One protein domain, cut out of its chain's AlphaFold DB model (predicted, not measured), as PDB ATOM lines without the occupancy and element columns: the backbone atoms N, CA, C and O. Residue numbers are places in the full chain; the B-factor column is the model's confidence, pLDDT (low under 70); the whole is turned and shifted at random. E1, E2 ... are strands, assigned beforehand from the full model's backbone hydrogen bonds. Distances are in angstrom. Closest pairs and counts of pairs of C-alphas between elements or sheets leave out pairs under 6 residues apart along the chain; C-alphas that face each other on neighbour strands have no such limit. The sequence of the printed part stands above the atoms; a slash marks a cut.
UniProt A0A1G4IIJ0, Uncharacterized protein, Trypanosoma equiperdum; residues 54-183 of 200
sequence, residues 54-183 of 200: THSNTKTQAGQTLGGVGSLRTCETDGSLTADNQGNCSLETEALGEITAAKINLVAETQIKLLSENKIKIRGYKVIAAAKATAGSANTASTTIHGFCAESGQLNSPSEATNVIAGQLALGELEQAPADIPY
ATOM      1  N   THR A  54      95.103 141.789 105.421       84.38
ATOM      2  CA  THR A  54      94.196 142.073 106.532       84.38
ATOM      3  C   THR A  54      94.940 141.928 107.849       84.38
ATOM      4  O   THR A  54      95.849 141.107 107.980       84.38
ATOM      5  N   HIS A  55      94.556 142.749 108.820       87.00
ATOM      6  CA  HIS A  55      95.099 142.720 110.169       87.00
ATOM      7  C   HIS A  55      94.008 142.307 111.154       87.00
ATOM      8  O   HIS A  55      92.862 142.735 111.017       87.00
ATOM      9  N   SER A  56      94.358 141.493 112.145       88.00
ATOM     10  CA  SER A  56      93.450 141.059 113.208       88.00
ATOM     11  C   SER A  56      94.182 140.880 114.540       88.00
ATOM     12  O   SER A  56      95.408 141.009 114.618       88.00
ATOM     13  N   ASN A  57      93.414 140.617 115.605       87.44
ATOM     14  CA  ASN A  57      93.918 140.227 116.929       87.44
ATOM     15  C   ASN A  57      94.988 141.164 117.500       87.44
ATOM     16  O   ASN A  57      95.990 140.727 118.069       87.44
ATOM     17  N   THR A  58      94.786 142.470 117.338       89.81
ATOM     18  CA  THR A  58      95.736 143.442 117.868       89.81
ATOM     19  C   THR A  58      95.781 143.380 119.388       89.81
ATOM     20  O   THR A  58      94.747 143.417 120.054       89.81
ATOM     21  N   LYS A  59      96.988 143.289 119.946       90.56
ATOM     22  CA  LYS A  59      97.223 143.183 121.387       90.56
ATOM     23  C   LYS A  59      98.461 143.964 121.791       90.56
ATOM     24  O   LYS A  59      99.407 144.115 121.021       90.56
ATOM     25  N   THR A  60      98.465 144.425 123.035       89.38
ATOM     26  CA  THR A  60      99.643 145.063 123.631       89.38
ATOM     27  C   THR A  60     100.337 144.079 124.552       89.38
ATOM     28  O   THR A  60      99.659 143.368 125.298       89.38
ATOM     29  N   GLN A  61     101.666 144.069 124.552       88.25
ATOM     30  CA  GLN A  61     102.446 143.368 125.567       88.25
ATOM     31  C   GLN A  61     103.518 144.290 126.146       88.25
ATOM     32  O   GLN A  61     103.975 145.234 125.500       88.25
ATOM     33  N   ALA A  62     103.922 144.027 127.383       87.81
ATOM     34  CA  ALA A  62     105.024 144.719 128.041       87.81
ATOM     35  C   ALA A  62     106.130 143.722 128.406       87.81
ATOM     36  O   ALA A  62     105.883 142.520 128.505       87.81
ATOM     37  N   GLY A  63     107.346 144.231 128.611       86.25
ATOM     38  CA  GLY A  63     108.488 143.424 129.044       86.25
ATOM     39  C   GLY A  63     109.080 142.524 127.957       86.25
ATOM     40  O   GLY A  63     109.855 141.627 128.278       86.25
ATOM     41  N   GLN A  64     108.728 142.741 126.689       89.62
ATOM     42  CA  GLN A  64     109.174 141.886 125.592       89.62
ATOM     43  C   GLN A  64     110.621 142.181 125.195       89.62
ATOM     44  O   GLN A  64     111.141 143.271 125.430       89.62
ATOM     45  N   THR A  65     111.271 141.199 124.577       88.56
ATOM     46  CA  THR A  65     112.617 141.352 124.014       88.56
ATOM     47  C   THR A  65     112.561 141.143 122.509       88.56
ATOM     48  O   THR A  65     112.020 140.140 122.053       88.56
ATOM     49  N   LEU A  66     113.133 142.066 121.733       85.12
ATOM     50  CA  LEU A  66     113.199 141.966 120.275       85.12
ATOM     51  C   LEU A  66     114.579 142.400 119.780       85.12
ATOM     52  O   LEU A  66     115.057 143.476 120.130       85.12
ATOM     53  N   GLY A  67     115.240 141.554 118.984       82.25
ATOM     54  CA  GLY A  67     116.557 141.866 118.414       82.25
ATOM     55  C   GLY A  67     117.647 142.171 119.453       82.25
ATOM     56  O   GLY A  67     118.555 142.943 119.172       82.25
ATOM     57  N   GLY A  68     117.537 141.616 120.666       86.81
ATOM     58  CA  GLY A  68     118.451 141.888 121.784       86.81
ATOM     59  C   GLY A  68     118.088 143.108 122.639       86.81
ATOM     60  O   GLY A  68     118.702 143.310 123.684       86.81
ATOM     61  N   VAL A  69     117.074 143.892 122.258       86.38
ATOM     62  CA  VAL A  69     116.557 145.005 123.070       86.38
ATOM     63  C   VAL A  69     115.463 144.482 123.995       86.38
ATOM     64  O   VAL A  69     114.433 144.003 123.523       86.38
ATOM     65  N   GLY A  70     115.702 144.545 125.305       89.69
ATOM     66  CA  GLY A  70     114.767 144.080 126.332       89.69
ATOM     67  C   GLY A  70     113.771 145.142 126.797       89.69
ATOM     68  O   GLY A  70     113.867 146.318 126.448       89.69
ATOM     69  N   SER A  71     112.827 144.711 127.638       87.12
ATOM     70  CA  SER A  71     111.859 145.575 128.334       87.12
ATOM     71  C   SER A  71     110.977 146.430 127.414       87.12
ATOM     72  O   SER A  71     110.502 147.498 127.806       87.12
ATOM     73  N   LEU A  72     110.714 145.951 126.201       86.06
ATOM     74  CA  LEU A  72     109.905 146.647 125.214       86.06
ATOM     75  C   LEU A  72     108.410 146.525 125.507       86.06
ATOM     76  O   LEU A  72     107.906 145.511 125.997       86.06
ATOM     77  N   ARG A  73     107.693 147.579 125.127       87.00
ATOM     78  CA  ARG A  73     106.256 147.540 124.875       87.00
ATOM     79  C   ARG A  73     106.049 147.173 123.411       87.00
ATOM     80  O   ARG A  73     106.567 147.874 122.545       87.00
ATOM     81  N   THR A  74     105.280 146.130 123.133       87.31
ATOM     82  CA  THR A  74     104.930 145.735 121.765       87.31
ATOM     83  C   THR A  74     103.456 145.982 121.495       87.31
ATOM     84  O   THR A  74     102.605 145.858 122.379       87.31
ATOM     85  N   CYS A  75     103.175 146.352 120.250       88.56
ATOM     86  CA  CYS A  75     101.856 146.270 119.651       88.56
ATOM     87  C   CYS A  75     101.927 145.158 118.607       88.56
ATOM     88  O   CYS A  75     102.617 145.300 117.599       88.56
ATOM     89  N   GLU A  76     101.298 144.029 118.895       88.94
ATOM     90  CA  GLU A  76     101.291 142.861 118.022       88.94
ATOM     91  C   GLU A  76      99.962 142.793 117.294       88.94
ATOM     92  O   GLU A  76      98.920 143.079 117.874       88.94
ATOM     93  N   THR A  77      99.995 142.396 116.030       88.12
ATOM     94  CA  THR A  77      98.803 142.122 115.238       88.12
ATOM     95  C   THR A  77      99.090 140.916 114.363       88.12
ATOM     96  O   THR A  77     100.206 140.769 113.857       88.12
ATOM     97  N   ASP A  78      98.081 140.087 114.147       87.19
ATOM     98  CA  ASP A  78      98.158 139.051 113.131       87.19
ATOM     99  C   ASP A  78      97.961 139.718 111.768       87.19
ATOM    100  O   ASP A  78      97.047 140.524 111.588       87.19
ATOM    101  N   GLY A  79      98.850 139.433 110.819       84.56
ATOM    102  CA  GLY A  79      98.713 139.840 109.424       84.56
ATOM    103  C   GLY A  79      98.392 138.618 108.580       84.56
ATOM    104  O   GLY A  79      99.161 137.658 108.588       84.56
ATOM    105  N   SER A  80      97.280 138.643 107.850       81.12
ATOM    106  CA  SER A  80      96.929 137.583 106.910       81.12
ATOM    107  C   SER A  80      96.921 138.112 105.482       81.12
ATOM    108  O   SER A  80      96.562 139.263 105.217       81.12
ATOM    109  N   LEU A  81      97.374 137.266 104.565       79.81
ATOM    110  CA  LEU A  81      97.424 137.563 103.146       79.81
ATOM    111  C   LEU A  81      96.308 136.800 102.460       79.81
ATOM    112  O   LEU A  81      96.238 135.575 102.571       79.81
ATOM    113  N   THR A  82      95.461 137.517 101.739       70.88
ATOM    114  CA  THR A  82      94.360 136.917 100.995       70.88
ATOM    115  C   THR A  82      94.516 137.216  99.509       70.88
ATOM    116  O   THR A  82      94.964 138.293  99.096       70.88
ATOM    117  N   ALA A  83      94.198 136.214  98.694       63.91
ATOM    118  CA  ALA A  83      93.945 136.409  97.277       63.91
ATOM    119  C   ALA A  83      92.498 136.885  97.115       63.91
ATOM    120  O   ALA A  83      91.608 136.434  97.838       63.91
ATOM    121  N   ASP A  84      92.270 137.801  96.180       58.72
ATOM    122  CA  ASP A  84      90.921 138.208  95.817       58.72
ATOM    123  C   ASP A  84      90.244 137.034  95.111       58.72
ATOM    124  O   ASP A  84      90.687 136.572  94.061       58.72
ATOM    125  N   ASN A  85      89.168 136.542  95.707       49.94
ATOM    126  CA  ASN A  85      88.322 135.499  95.144       49.94
ATOM    127  C   ASN A  85      87.448 136.007  93.981       49.94
ATOM    128  O   ASN A  85      86.797 135.195  93.327       49.94
ATOM    129  N   GLN A  86      87.439 137.320  93.718       45.19
ATOM    130  CA  GLN A  86      86.726 137.971  92.612       45.19
ATOM    131  C   GLN A  86      87.618 138.229  91.394       45.19
ATOM    132  O   GLN A  86      87.141 138.730  90.373       45.19
ATOM    133  N   GLY A  87      88.909 137.895  91.470       43.56
ATOM    134  CA  GLY A  87      89.773 137.933  90.305       43.56
ATOM    135  C   GLY A  87      89.301 136.885  89.301       43.56
ATOM    136  O   GLY A  87      89.582 135.693  89.414       43.56
ATOM    137  N   ASN A  88      88.514 137.338  88.331       41.03
ATOM    138  CA  ASN A  88      87.972 136.526  87.257       41.03
ATOM    139  C   ASN A  88      89.110 135.857  86.471       41.03
ATOM    140  O   ASN A  88      89.572 136.343  85.445       41.03
ATOM    141  N   CYS A  89      89.507 134.667  86.914       37.75
ATOM    142  CA  CYS A  89      89.965 133.605  86.028       37.75
ATOM    143  C   CYS A  89      88.775 132.923  85.326       37.75
ATOM    144  O   CYS A  89      88.912 131.802  84.812       37.75
ATOM    145  N   SER A  90      87.596 133.558  85.318       41.16
ATOM    146  CA  SER A  90      86.637 133.290  84.270       41.16
ATOM    147  C   SER A  90      87.184 133.969  83.008       41.16
ATOM    148  O   SER A  90      87.277 135.184  82.893       41.16
ATOM    149  N   LEU A  91      87.539 133.147  82.020       39.62
ATOM    150  CA  LEU A  91      87.507 133.571  80.615       39.62
ATOM    151  C   LEU A  91      86.061 133.913  80.178       39.62
ATOM    152  O   LEU A  91      85.815 134.296  79.044       39.62
ATOM    153  N   GLU A  92      85.110 133.763  81.097       35.56
ATOM    154  CA  GLU A  92      83.679 133.921  80.954       35.56
ATOM    155  C   GLU A  92      83.264 135.202  81.682       35.56
ATOM    156  O   GLU A  92      82.690 135.183  82.769       35.56
ATOM    157  N   THR A  93      83.597 136.356  81.115       36.88
ATOM    158  CA  THR A  93      82.609 137.438  81.154       36.88
ATOM    159  C   THR A  93      81.575 137.094  80.094       36.88
ATOM    160  O   THR A  93      81.962 136.699  78.997       36.88
ATOM    161  N   GLU A  94      80.287 137.266  80.374       39.34
ATOM    162  CA  GLU A  94      79.185 136.974  79.437       39.34
ATOM    163  C   GLU A  94      79.330 137.691  78.071       39.34
ATOM    164  O   GLU A  94      78.724 137.284  77.087       39.34
ATOM    165  N   ALA A  95      80.204 138.703  77.970       39.03
ATOM    166  CA  ALA A  95      80.580 139.383  76.726       39.03
ATOM    167  C   ALA A  95      81.732 138.722  75.921       39.03
ATOM    168  O   ALA A  95      81.896 139.022  74.741       39.03
ATOM    169  N   LEU A  96      82.527 137.829  76.527       39.44
ATOM    170  CA  LEU A  96      83.662 137.107  75.914       39.44
ATOM    171  C   LEU A  96      83.331 135.644  75.558       39.44
ATOM    172  O   LEU A  96      84.202 134.906  75.105       39.44
ATOM    173  N   GLY A  97      82.064 135.239  75.690       33.38
ATOM    174  CA  GLY A  97      81.562 133.904  75.333       33.38
ATOM    175  C   GLY A  97      81.565 133.576  73.833       33.38
ATOM    176  O   GLY A  97      81.111 132.511  73.433       33.38
ATOM    177  N   GLU A  98      82.097 134.459  72.991       37.09
ATOM    178  CA  GLU A  98      82.269 134.214  71.565       37.09
ATOM    179  C   GLU A  98      83.621 134.747  71.091       37.09
ATOM    180  O   GLU A  98      83.693 135.730  70.349       37.09
ATOM    181  N   ILE A  99      84.710 134.063  71.445       40.91
ATOM    182  CA  ILE A  99      85.868 134.036  70.545       40.91
ATOM    183  C   ILE A  99      85.475 133.129  69.372       40.91
ATOM    184  O   ILE A  99      85.844 131.959  69.295       40.91
ATOM    185  N   THR A 100      84.632 133.650  68.483       41.22
ATOM    186  CA  THR A 100      84.357 133.010  67.198       41.22
ATOM    187  C   THR A 100      85.474 133.400  66.239       41.22
ATOM    188  O   THR A 100      85.976 134.523  66.284       41.22
ATOM    189  N   ALA A 101      85.861 132.495  65.335       39.81
ATOM    190  CA  ALA A 101      86.860 132.793  64.304       39.81
ATOM    191  C   ALA A 101      86.525 134.075  63.508       39.81
ATOM    192  O   ALA A 101      87.422 134.769  63.053       39.81
ATOM    193  N   ALA A 102      85.239 134.432  63.419       43.09
ATOM    194  CA  ALA A 102      84.743 135.648  62.778       43.09
ATOM    195  C   ALA A 102      85.138 136.964  63.480       43.09
ATOM    196  O   ALA A 102      85.120 138.012  62.840       43.09
ATOM    197  N   LYS A 103      85.474 136.934  64.777       38.59
ATOM    198  CA  LYS A 103      85.918 138.113  65.547       38.59
ATOM    199  C   LYS A 103      87.441 138.185  65.701       38.59
ATOM    200  O   LYS A 103      87.948 139.191  66.189       38.59
ATOM    201  N   ILE A 104      88.170 137.151  65.276       43.69
ATOM    202  CA  ILE A 104      89.635 137.150  65.264       43.69
ATOM    203  C   ILE A 104      90.098 137.709  63.919       43.69
ATOM    204  O   ILE A 104      90.045 137.031  62.894       43.69
ATOM    205  N   ASN A 105      90.589 138.945  63.923       44.56
ATOM    206  CA  ASN A 105      91.294 139.488  62.770       44.56
ATOM    207  C   ASN A 105      92.761 139.032  62.806       44.56
ATOM    208  O   ASN A 105      93.624 139.736  63.325       44.56
ATOM    209  N   LEU A 106      93.028 137.850  62.242       46.09
ATOM    210  CA  LEU A 106      94.372 137.256  62.169       46.09
ATOM    211  C   LEU A 106      95.395 138.149  61.444       46.09
ATOM    212  O   LEU A 106      96.586 138.043  61.711       46.09
ATOM    213  N   VAL A 107      94.935 139.047  60.567       47.53
ATOM    214  CA  VAL A 107      95.798 139.973  59.814       47.53
ATOM    215  C   VAL A 107      96.223 141.171  60.675       47.53
ATOM    216  O   VAL A 107      97.311 141.712  60.490       47.53
ATOM    217  N   ALA A 108      95.382 141.594  61.625       45.28
ATOM    218  CA  ALA A 108      95.688 142.703  62.534       45.28
ATOM    219  C   ALA A 108      96.434 142.248  63.800       45.28
ATOM    220  O   ALA A 108      97.282 142.976  64.317       45.28
ATOM    221  N   GLU A 109      96.140 141.044  64.288       46.06
ATOM    222  CA  GLU A 109      96.724 140.486  65.509       46.06
ATOM    223  C   GLU A 109      98.027 139.739  65.196       46.06
ATOM    224  O   GLU A 109      98.058 138.524  65.021       46.06
ATOM    225  N   THR A 110      99.138 140.475  65.117       48.44
ATOM    226  CA  THR A 110     100.469 139.903  64.819       48.44
ATOM    227  C   THR A 110     101.205 139.374  66.057       48.44
ATOM    228  O   THR A 110     102.241 138.708  65.928       48.44
ATOM    229  N   GLN A 111     100.687 139.627  67.267       48.69
ATOM    230  CA  GLN A 111     101.363 139.336  68.537       48.69
ATOM    231  C   GLN A 111     100.376 138.901  69.634       48.69
ATOM    232  O   GLN A 111      99.285 139.450  69.745       48.69
ATOM    233  N   ILE A 112     100.785 137.969  70.506       49.22
ATOM    234  CA  ILE A 112     100.101 137.694  71.783       49.22
ATOM    235  C   ILE A 112     100.853 138.391  72.907       49.22
ATOM    236  O   ILE A 112     102.043 138.146  73.106       49.22
ATOM    237  N   LYS A 113     100.141 139.160  73.727       40.31
ATOM    238  CA  LYS A 113     100.675 139.648  75.003       40.31
ATOM    239  C   LYS A 113     100.713 138.517  76.020       40.31
ATOM    240  O   LYS A 113      99.672 138.074  76.504       40.31
ATOM    241  N   LEU A 114     101.911 138.045  76.355       43.50
ATOM    242  CA  LEU A 114     102.111 137.002  77.356       43.50
ATOM    243  C   LEU A 114     103.015 137.499  78.482       43.50
ATOM    244  O   LEU A 114     104.091 138.055  78.268       43.50
ATOM    245  N   LEU A 115     102.588 137.242  79.715       44.09
ATOM    246  CA  LEU A 115     103.465 137.324  80.876       44.09
ATOM    247  C   LEU A 115     104.385 136.101  80.858       44.09
ATOM    248  O   LEU A 115     103.919 134.961  80.826       44.09
ATOM    249  N   SER A 116     105.697 136.333  80.844       48.75
ATOM    250  CA  SER A 116     106.668 135.243  80.932       48.75
ATOM    251  C   SER A 116     106.581 134.564  82.300       48.75
ATOM    252  O   SER A 116     106.459 135.242  83.321       48.75
ATOM    253  N   GLU A 117     106.689 133.234  82.343       47.09
ATOM    254  CA  GLU A 117     106.607 132.464  83.593       47.09
ATOM    255  C   GLU A 117     107.682 132.856  84.618       47.09
ATOM    256  O   GLU A 117     107.450 132.764  85.816       47.09
ATOM    257  N   ASN A 118     108.831 133.378  84.179       46.59
ATOM    258  CA  ASN A 118     109.876 133.893  85.073       46.59
ATOM    259  C   ASN A 118     109.598 135.322  85.603       46.59
ATOM    260  O   ASN A 118     110.302 135.810  86.493       46.59
ATOM    261  N   LYS A 119     108.590 136.010  85.050       46.78
ATOM    262  CA  LYS A 119     108.078 137.314  85.512       46.78
ATOM    263  C   LYS A 119     106.854 137.168  86.404       46.78
ATOM    264  O   LYS A 119     106.473 138.137  87.058       46.78
ATOM    265  N   ILE A 120     106.297 135.963  86.477       52.38
ATOM    266  CA  ILE A 120     105.343 135.561  87.497       52.38
ATOM    267  C   ILE A 120     106.099 135.513  88.829       52.38
ATOM    268  O   ILE A 120     106.665 134.500  89.236       52.38
ATOM    269  N   LYS A 121     106.190 136.669  89.477       55.19
ATOM    270  CA  LYS A 121     106.827 136.814  90.781       55.19
ATOM    271  C   LYS A 121     105.759 136.799  91.857       55.19
ATOM    272  O   LYS A 121     104.726 137.451  91.717       55.19
ATOM    273  N   ILE A 122     106.053 136.101  92.951       60.22
ATOM    274  CA  ILE A 122     105.330 136.287  94.208       60.22
ATOM    275  C   ILE A 122     105.482 137.763  94.581       60.22
ATOM    276  O   ILE A 122     106.591 138.306  94.544       60.22
ATOM    277  N   ARG A 123     104.362 138.424  94.873       67.38
ATOM    278  CA  ARG A 123     104.353 139.841  95.226       67.38
ATOM    279  C   ARG A 123     105.235 140.060  96.460       67.38
ATOM    280  O   ARG A 123     105.160 139.300  97.421       67.38
ATOM    281  N   GLY A 124     106.095 141.076  96.415       70.19
ATOM    282  CA  GLY A 124     106.907 141.462  97.569       70.19
ATOM    283  C   GLY A 124     106.049 142.048  98.694       70.19
ATOM    284  O   GLY A 124     104.917 142.474  98.463       70.19
ATOM    285  N   TYR A 125     106.607 142.117  99.900       80.00
ATOM    286  CA  TYR A 125     105.932 142.661 101.079       80.00
ATOM    287  C   TYR A 125     106.777 143.746 101.736       80.00
ATOM    288  O   TYR A 125     108.008 143.672 101.737       80.00
ATOM    289  N   LYS A 126     106.112 144.738 102.327       83.50
ATOM    290  CA  LYS A 126     106.739 145.804 103.109       83.50
ATOM    291  C   LYS A 126     106.145 145.818 104.510       83.50
ATOM    292  O   LYS A 126     104.933 145.923 104.663       83.50
ATOM    293  N   VAL A 127     107.003 145.754 105.522       83.06
ATOM    294  CA  VAL A 127     106.611 145.973 106.919       83.06
ATOM    295  C   VAL A 127     106.881 147.432 107.262       83.06
ATOM    296  O   VAL A 127     107.996 147.922 107.080       83.06
ATOM    297  N   ILE A 128     105.856 148.130 107.733       83.06
ATOM    298  CA  ILE A 128     105.931 149.514 108.191       83.06
ATOM    299  C   ILE A 128     105.665 149.496 109.689       83.06
ATOM    300  O   ILE A 128     104.575 149.132 110.112       83.06
ATOM    301  N   ALA A 129     106.654 149.888 110.483       85.38
ATOM    302  CA  ALA A 129     106.490 150.120 111.911       85.38
ATOM    303  C   ALA A 129     106.637 151.618 112.175       85.38
ATOM    304  O   ALA A 129     107.615 152.234 111.749       85.38
ATOM    305  N   ALA A 130     105.662 152.201 112.859       84.25
ATOM    306  CA  ALA A 130     105.650 153.609 113.211       84.25
ATOM    307  C   ALA A 130     105.288 153.761 114.686       84.25
ATOM    308  O   ALA A 130     104.400 153.086 115.201       84.25
ATOM    309  N   ALA A 131     105.971 154.671 115.370       87.00
ATOM    310  CA  ALA A 131     105.654 155.003 116.743       87.00
ATOM    311  C   ALA A 131     105.790 156.505 116.958       87.00
ATOM    312  O   ALA A 131     106.772 157.128 116.554       87.00
ATOM    313  N   LYS A 132     104.803 157.071 117.637       86.31
ATOM    314  CA  LYS A 132     104.836 158.411 118.206       86.31
ATOM    315  C   LYS A 132     104.207 158.270 119.573       86.31
ATOM    316  O   LYS A 132     102.996 158.333 119.669       86.31
ATOM    317  N   ALA A 133     104.995 158.000 120.604       79.44
ATOM    318  CA  ALA A 133     104.461 157.775 121.937       79.44
ATOM    319  C   ALA A 133     105.445 158.239 123.004       79.44
ATOM    320  O   ALA A 133     106.653 158.032 122.896       79.44
ATOM    321  N   THR A 134     104.900 158.806 124.073       84.06
ATOM    322  CA  THR A 134     105.595 158.888 125.354       84.06
ATOM    323  C   THR A 134     105.743 157.471 125.904       84.06
ATOM    324  O   THR A 134     104.819 156.655 125.800       84.06
ATOM    325  N   ALA A 135     106.905 157.164 126.485       74.94
ATOM    326  CA  ALA A 135     107.139 155.879 127.134       74.94
ATOM    327  C   ALA A 135     106.039 155.636 128.171       74.94
ATOM    328  O   ALA A 135     105.847 156.451 129.067       74.94
ATOM    329  N   GLY A 136     105.286 154.547 128.031       74.12
ATOM    330  CA  GLY A 136     104.133 154.334 128.903       74.12
ATOM    331  C   GLY A 136     102.785 154.396 128.197       74.12
ATOM    332  O   GLY A 136     101.919 153.575 128.494       74.12
ATOM    333  N   SER A 137     102.614 155.305 127.244       85.56
ATOM    334  CA  SER A 137     101.285 155.873 126.978       85.56
ATOM    335  C   SER A 137     100.470 155.164 125.896       85.56
ATOM    336  O   SER A 137      99.253 155.110 126.006       85.56
ATOM    337  N   ALA A 138     101.114 154.543 124.903       86.88
ATOM    338  CA  ALA A 138     100.439 153.676 123.929       86.88
ATOM    339  C   ALA A 138     100.278 152.261 124.519       86.88
ATOM    340  O   ALA A 138     101.104 151.370 124.286       86.88
ATOM    341  N   ASN A 139      99.306 152.082 125.414       87.75
ATOM    342  CA  ASN A 139      99.140 150.875 126.240       87.75
ATOM    343  C   ASN A 139      97.849 150.097 125.967       87.75
ATOM    344  O   ASN A 139      97.616 149.083 126.617       87.75
ATOM    345  N   THR A 140      97.009 150.569 125.050       90.31
ATOM    346  CA  THR A 140      95.706 149.966 124.777       90.31
ATOM    347  C   THR A 140      95.634 149.579 123.309       90.31
ATOM    348  O   THR A 140      95.937 150.385 122.435       90.31
ATOM    349  N   ALA A 141      95.275 148.330 123.028       90.88
ATOM    350  CA  ALA A 141      95.113 147.856 121.660       90.88
ATOM    351  C   ALA A 141      93.784 148.349 121.089       90.88
ATOM    352  O   ALA A 141      92.773 148.370 121.795       90.88
ATOM    353  N   SER A 142      93.791 148.705 119.809       90.31
ATOM    354  CA  SER A 142      92.565 148.994 119.077       90.31
ATOM    355  C   SER A 142      91.721 147.743 118.893       90.31
ATOM    356  O   SER A 142      92.240 146.667 118.575       90.31
ATOM    357  N   THR A 143      90.410 147.887 119.069       87.69
ATOM    358  CA  THR A 143      89.449 146.800 118.856       87.69
ATOM    359  C   THR A 143      88.723 146.912 117.522       87.69
ATOM    360  O   THR A 143      88.158 145.918 117.073       87.69
ATOM    361  N   THR A 144      88.749 148.081 116.875       86.56
ATOM    362  CA  THR A 144      88.042 148.318 115.604       86.56
ATOM    363  C   THR A 144      88.970 148.455 114.407       86.56
ATOM    364  O   THR A 144      88.589 148.106 113.292       86.56
ATOM    365  N   ILE A 145      90.184 148.958 114.612       87.31
ATOM    366  CA  ILE A 145      91.161 149.167 113.546       87.31
ATOM    367  C   ILE A 145      92.448 148.457 113.953       87.31
ATOM    368  O   ILE A 145      93.241 148.955 114.750       87.31
ATOM    369  N   HIS A 146      92.634 147.259 113.421       87.56
ATOM    370  CA  HIS A 146      93.762 146.415 113.776       87.56
ATOM    371  C   HIS A 146      95.096 146.949 113.238       87.56
ATOM    372  O   HIS A 146      95.152 147.674 112.246       87.56
ATOM    373  N   GLY A 147      96.182 146.570 113.908       85.56
ATOM    374  CA  GLY A 147      97.541 146.994 113.588       85.56
ATOM    375  C   GLY A 147      98.016 148.228 114.348       85.56
ATOM    376  O   GLY A 147      99.118 148.698 114.081       85.56
ATOM    377  N   PHE A 148      97.256 148.746 115.317       89.69
ATOM    378  CA  PHE A 148      97.761 149.805 116.189       89.69
ATOM    379  C   PHE A 148      97.300 149.718 117.644       89.69
ATOM    380  O   PHE A 148      96.280 149.124 117.997       89.69
ATOM    381  N   CYS A 149      98.080 150.382 118.487       90.81
ATOM    382  CA  CYS A 149      97.857 150.557 119.905       90.81
ATOM    383  C   CYS A 149      97.982 152.044 120.239       90.81
ATOM    384  O   CYS A 149      98.915 152.701 119.774       90.81
ATOM    385  N   ALA A 150      97.061 152.557 121.047       93.06
ATOM    386  CA  ALA A 150      96.988 153.958 121.444       93.06
ATOM    387  C   ALA A 150      96.777 154.108 122.960       93.06
ATOM    388  O   ALA A 150      96.687 153.115 123.695       93.06
ATOM    389  N   GLU A 151      96.730 155.340 123.463       92.31
ATOM    390  CA  GLU A 151      96.197 155.603 124.800       92.31
ATOM    391  C   GLU A 151      94.721 155.184 124.920       92.31
ATOM    392  O   GLU A 151      93.959 155.240 123.954       92.31
ATOM    393  N   SER A 152      94.286 154.795 126.122       88.69
ATOM    394  CA  SER A 152      92.948 154.222 126.344       88.69
ATOM    395  C   SER A 152      91.797 155.121 125.881       88.69
ATOM    396  O   SER A 152      90.796 154.620 125.384       88.69
ATOM    397  N   GLY A 153      91.939 156.444 126.002       87.75
ATOM    398  CA  GLY A 153      90.916 157.399 125.562       87.75
ATOM    399  C   GLY A 153      90.757 157.503 124.042       87.75
ATOM    400  O   GLY A 153      89.753 158.034 123.590       87.75
ATOM    401  N   GLN A 154      91.722 156.996 123.266       90.50
ATOM    402  CA  GLN A 154      91.763 157.107 121.802       90.50
ATOM    403  C   GLN A 154      91.968 155.752 121.117       90.50
ATOM    404  O   GLN A 154      92.426 155.674 119.978       90.50
ATOM    405  N   LEU A 155      91.610 154.661 121.804       86.00
ATOM    406  CA  LEU A 155      91.936 153.298 121.382       86.00
ATOM    407  C   LEU A 155      91.397 152.931 119.985       86.00
ATOM    408  O   LEU A 155      92.015 152.123 119.309       86.00
ATOM    409  N   ASN A 156      90.302 153.549 119.532       87.81
ATOM    410  CA  ASN A 156      89.677 153.304 118.223       87.81
ATOM    411  C   ASN A 156      89.726 154.523 117.279       87.81
ATOM    412  O   ASN A 156      89.111 154.497 116.213       87.81
ATOM    413  N   SER A 157      90.465 155.571 117.653       88.25
ATOM    414  CA  SER A 157      90.523 156.856 116.941       88.25
ATOM    415  C   SER A 157      91.982 157.244 116.663       88.25
ATOM    416  O   SER A 157      92.516 158.180 117.260       88.25
ATOM    417  N   PRO A 158      92.674 156.537 115.752       80.81
ATOM    418  CA  PRO A 158      94.118 156.688 115.560       80.81
ATOM    419  C   PRO A 158      94.518 158.082 115.062       80.81
ATOM    420  O   PRO A 158      95.627 158.530 115.335       80.81
ATOM    421  N   SER A 159      93.628 158.782 114.354       85.94
ATOM    422  CA  SER A 159      93.851 160.159 113.894       85.94
ATOM    423  C   SER A 159      93.862 161.189 115.026       85.94
ATOM    424  O   SER A 159      94.425 162.268 114.854       85.94
ATOM    425  N   GLU A 160      93.245 160.873 116.163       87.50
ATOM    426  CA  GLU A 160      93.126 161.756 117.332       87.50
ATOM    427  C   GLU A 160      94.117 161.384 118.444       87.50
ATOM    428  O   GLU A 160      94.344 162.161 119.373       87.50
ATOM    429  N   ALA A 161      94.735 160.206 118.344       89.19
ATOM    430  CA  ALA A 161      95.682 159.705 119.321       89.19
ATOM    431  C   ALA A 161      97.004 160.485 119.301       89.19
ATOM    432  O   ALA A 161      97.636 160.733 118.268       89.19
ATOM    433  N   THR A 162      97.462 160.842 120.496       89.75
ATOM    434  CA  THR A 162      98.734 161.531 120.720       89.75
ATOM    435  C   THR A 162      99.886 160.557 120.950       89.75
ATOM    436  O   THR A 162     101.032 160.912 120.652       89.75
ATOM    437  N   ASN A 163      99.594 159.340 121.431       90.94
ATOM    438  CA  ASN A 163     100.552 158.268 121.672       90.94
ATOM    439  C   ASN A 163     100.147 156.991 120.922       90.94
ATOM    440  O   ASN A 163      99.280 156.252 121.364       90.94
ATOM    441  N   VAL A 164     100.824 156.678 119.821       90.56
ATOM    442  CA  VAL A 164     100.512 155.531 118.962       90.56
ATOM    443  C   VAL A 164     101.744 154.670 118.724       90.56
ATOM    444  O   VAL A 164     102.839 155.180 118.478       90.56
ATOM    445  N   ILE A 165     101.545 153.354 118.744       89.75
ATOM    446  CA  ILE A 165     102.435 152.360 118.142       89.75
ATOM    447  C   ILE A 165     101.612 151.642 117.076       89.75
ATOM    448  O   ILE A 165     100.575 151.067 117.395       89.75
ATOM    449  N   ALA A 166     102.057 151.674 115.825       88.06
ATOM    450  CA  ALA A 166     101.369 151.062 114.700       88.06
ATOM    451  C   ALA A 166     102.322 150.201 113.865       88.06
ATOM    452  O   ALA A 166     103.490 150.541 113.661       88.06
ATOM    453  N   GLY A 167     101.798 149.089 113.372       85.25
ATOM    454  CA  GLY A 167     102.453 148.174 112.457       85.25
ATOM    455  C   GLY A 167     101.511 147.851 111.306       85.25
ATOM    456  O   GLY A 167     100.385 147.416 111.529       85.25
ATOM    457  N   GLN A 168     101.977 148.042 110.078       83.88
ATOM    458  CA  GLN A 168     101.234 147.701 108.874       83.88
ATOM    459  C   GLN A 168     102.078 146.789 107.991       83.88
ATOM    460  O   GLN A 168     103.253 147.059 107.727       83.88
ATOM    461  N   LEU A 169     101.458 145.723 107.496       84.69
ATOM    462  CA  LEU A 169     101.984 144.934 106.396       84.69
ATOM    463  C   LEU A 169     101.332 145.460 105.115       84.69
ATOM    464  O   LEU A 169     100.112 145.518 104.995       84.69
ATOM    465  N   ALA A 170     102.150 145.896 104.168       83.44
ATOM    466  CA  ALA A 170     101.697 146.393 102.881       83.44
ATOM    467  C   ALA A 170     102.191 145.476 101.763       83.44
ATOM    468  O   ALA A 170     103.308 144.951 101.799       83.44
ATOM    469  N   LEU A 171     101.349 145.311 100.750       80.81
ATOM    470  CA  LEU A 171     101.720 144.645  99.514       80.81
ATOM    471  C   LEU A 171     102.615 145.565  98.683       80.81
ATOM    472  O   LEU A 171     102.301 146.738  98.494       80.81
ATOM    473  N   GLY A 172     103.716 145.024  98.170       72.88
ATOM    474  CA  GLY A 172     104.537 145.720  97.187       72.88
ATOM    475  C   GLY A 172     103.798 145.904  95.862       72.88
ATOM    476  O   GLY A 172     102.840 145.185  95.547       72.88
ATOM    477  N   GLU A 173     104.265 146.861  95.065       66.56
ATOM    478  CA  GLU A 173     103.816 146.993  93.684       66.56
ATOM    479  C   GLU A 173     104.270 145.782  92.867       66.56
ATOM    480  O   GLU A 173     105.381 145.267  93.016       66.56
ATOM    481  N   LEU A 174     103.369 145.301  92.015       61.88
ATOM    482  CA  LEU A 174     103.655 144.219  91.092       61.88
ATOM    483  C   LEU A 174     104.063 144.842  89.754       61.88
ATOM    484  O   LEU A 174     103.216 145.090  88.903       61.88
ATOM    485  N   GLU A 175     105.355 145.112  89.564       57.59
ATOM    486  CA  GLU A 175     105.869 145.511  88.248       57.59
ATOM    487  C   GLU A 175     105.874 144.300  87.306       57.59
ATOM    488  O   GLU A 175     106.796 143.476  87.296       57.59
ATOM    489  N   GLN A 176     104.808 144.174  86.520       55.62
ATOM    490  CA  GLN A 176     104.667 143.159  85.484       55.62
ATOM    491  C   GLN A 176     104.175 143.812  84.192       55.62
ATOM    492  O   GLN A 176     102.999 144.130  84.052       55.62
ATOM    493  N   ALA A 177     105.082 143.987  83.232       49.94
ATOM    494  CA  ALA A 177     104.726 144.329  81.862       49.94
ATOM    495  C   ALA A 177     104.603 143.030  81.042       49.94
ATOM    496  O   ALA A 177     105.564 142.250  81.010       49.94
ATOM    497  N   PRO A 178     103.451 142.761  80.401       49.50
ATOM    498  CA  PRO A 178     103.342 141.695  79.412       49.50
ATOM    499  C   PRO A 178     104.356 141.914  78.288       49.50
ATOM    500  O   PRO A 178     104.569 143.047  77.859       49.50
ATOM    501  N   ALA A 179     104.978 140.836  77.818       49.53
ATOM    502  CA  ALA A 179     105.834 140.884  76.644       49.53
ATOM    503  C   ALA A 179     105.009 140.557  75.398       49.53
ATOM    504  O   ALA A 179     104.162 139.658  75.427       49.53
ATOM    505  N   ASP A 180     105.291 141.254  74.306       53.41
ATOM    506  CA  ASP A 180     104.731 140.924  73.004       53.41
ATOM    507  C   ASP A 180     105.452 139.688  72.450       53.41
ATOM    508  O   ASP A 180     106.672 139.685  72.260       53.41
ATOM    509  N   ILE A 181     104.705 138.608  72.224       55.06
ATOM    510  CA  ILE A 181     105.213 137.384  71.603       55.06
ATOM    511  C   ILE A 181     104.668 137.319  70.174       55.06
ATOM    512  O   ILE A 181     103.463 137.135  70.003       55.06
ATOM    513  N   PRO A 182     105.525 137.460  69.147       54.47
ATOM    514  CA  PRO A 182     105.107 137.351  67.756       54.47
ATOM    515  C   PRO A 182     104.504 135.977  67.464       54.47
ATOM    516  O   PRO A 182     105.062 134.959  67.887       54.47
ATOM    517  N   TYR A 183     103.405 135.943  66.708       47.69
ATOM    518  CA  TYR A 183     102.840 134.682  66.219       47.69
ATOM    519  C   TYR A 183     103.777 133.988  65.216       47.69
ATOM    520  O   TYR A 183     103.890 132.760  65.221       47.69
TER     521      TYR A 183
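AT A GLANCE: This is residues 54 to 183 of the 200 residues of an uncharacterized protein of Trypanosoma equiperdum (UniProt A0A1G4IIJ0). At one end of a long rod, the sheet E4, E6, E5 and the bent hairpin of E1 and E2 are partly face to face, their strands crossed. From there residues 115 to 124 and 172 to 178 join them to a small two-stranded ribbon, E3 and E7, at the other end, while residues 83 to 105 stand free. The printed part has 130 residues, no named helix and seven named strands, E1 to E7 in chain order; it is all strand by class, with under half of its residues, 54, in named strands. The three sheets are antiparallel, and the whole is extended, with a radius of gyration of the C-alphas of 23.9 A and spans of 71 by 33 by 20 A.

HOW THE PARTS SIT: Inner strand E6, residues 164 to 171, has antiparallel neighbours E4, residues 125 to 132, with N 128 and O 168 at 2.8 A, and E5, residues 148 to 150, with N 149 and O 165 at 2.8 A. E5 and E6 form a hairpin. Residues 140 to 141 pair antiparallel with 149 to 150 of E5. E1, residues 54 to 66, and E2, residues 69 to 82, form another hairpin, with N 61 and O 74 at 3.0 A. These two sheets make a sandwich, two sheets face to face: the parts that face each other are 8.9 A centre to centre, with the strands of the one at 48 degrees to those of the other. The closest C-alphas of E2 and E6 are those of Cys 75 and Ile 165, 6.3 A. E3, residues 111 to 114, and E7, residues 179 to 182, are antiparallel, with N 112 and O 181 at 2.8 A. E3 and E4 are apart.

IN THESE COORDINATES: E1 begins at C-alpha 54 (94.196, 142.073, 106.532), spans 23.5 A and bends by 115 degrees at residue 63. E2 spans 32.3 A and bends by 95 degrees at residue 72. E4 spans 23.3 A and E6 22.3 A. E7 ends at C-alpha 182 (105.107, 137.351, 67.756).

THE WHOLE: The C-alphas farthest apart, those of Ser 71 and Ala 102, are 71.6 A apart. The printed part has no cut. The links E2 to E3, E4 to E5 and E5 to E6 are long. The mean pLDDT of the printed part is 70.5; residues 83 to 123 and 173 to 183 are under 70.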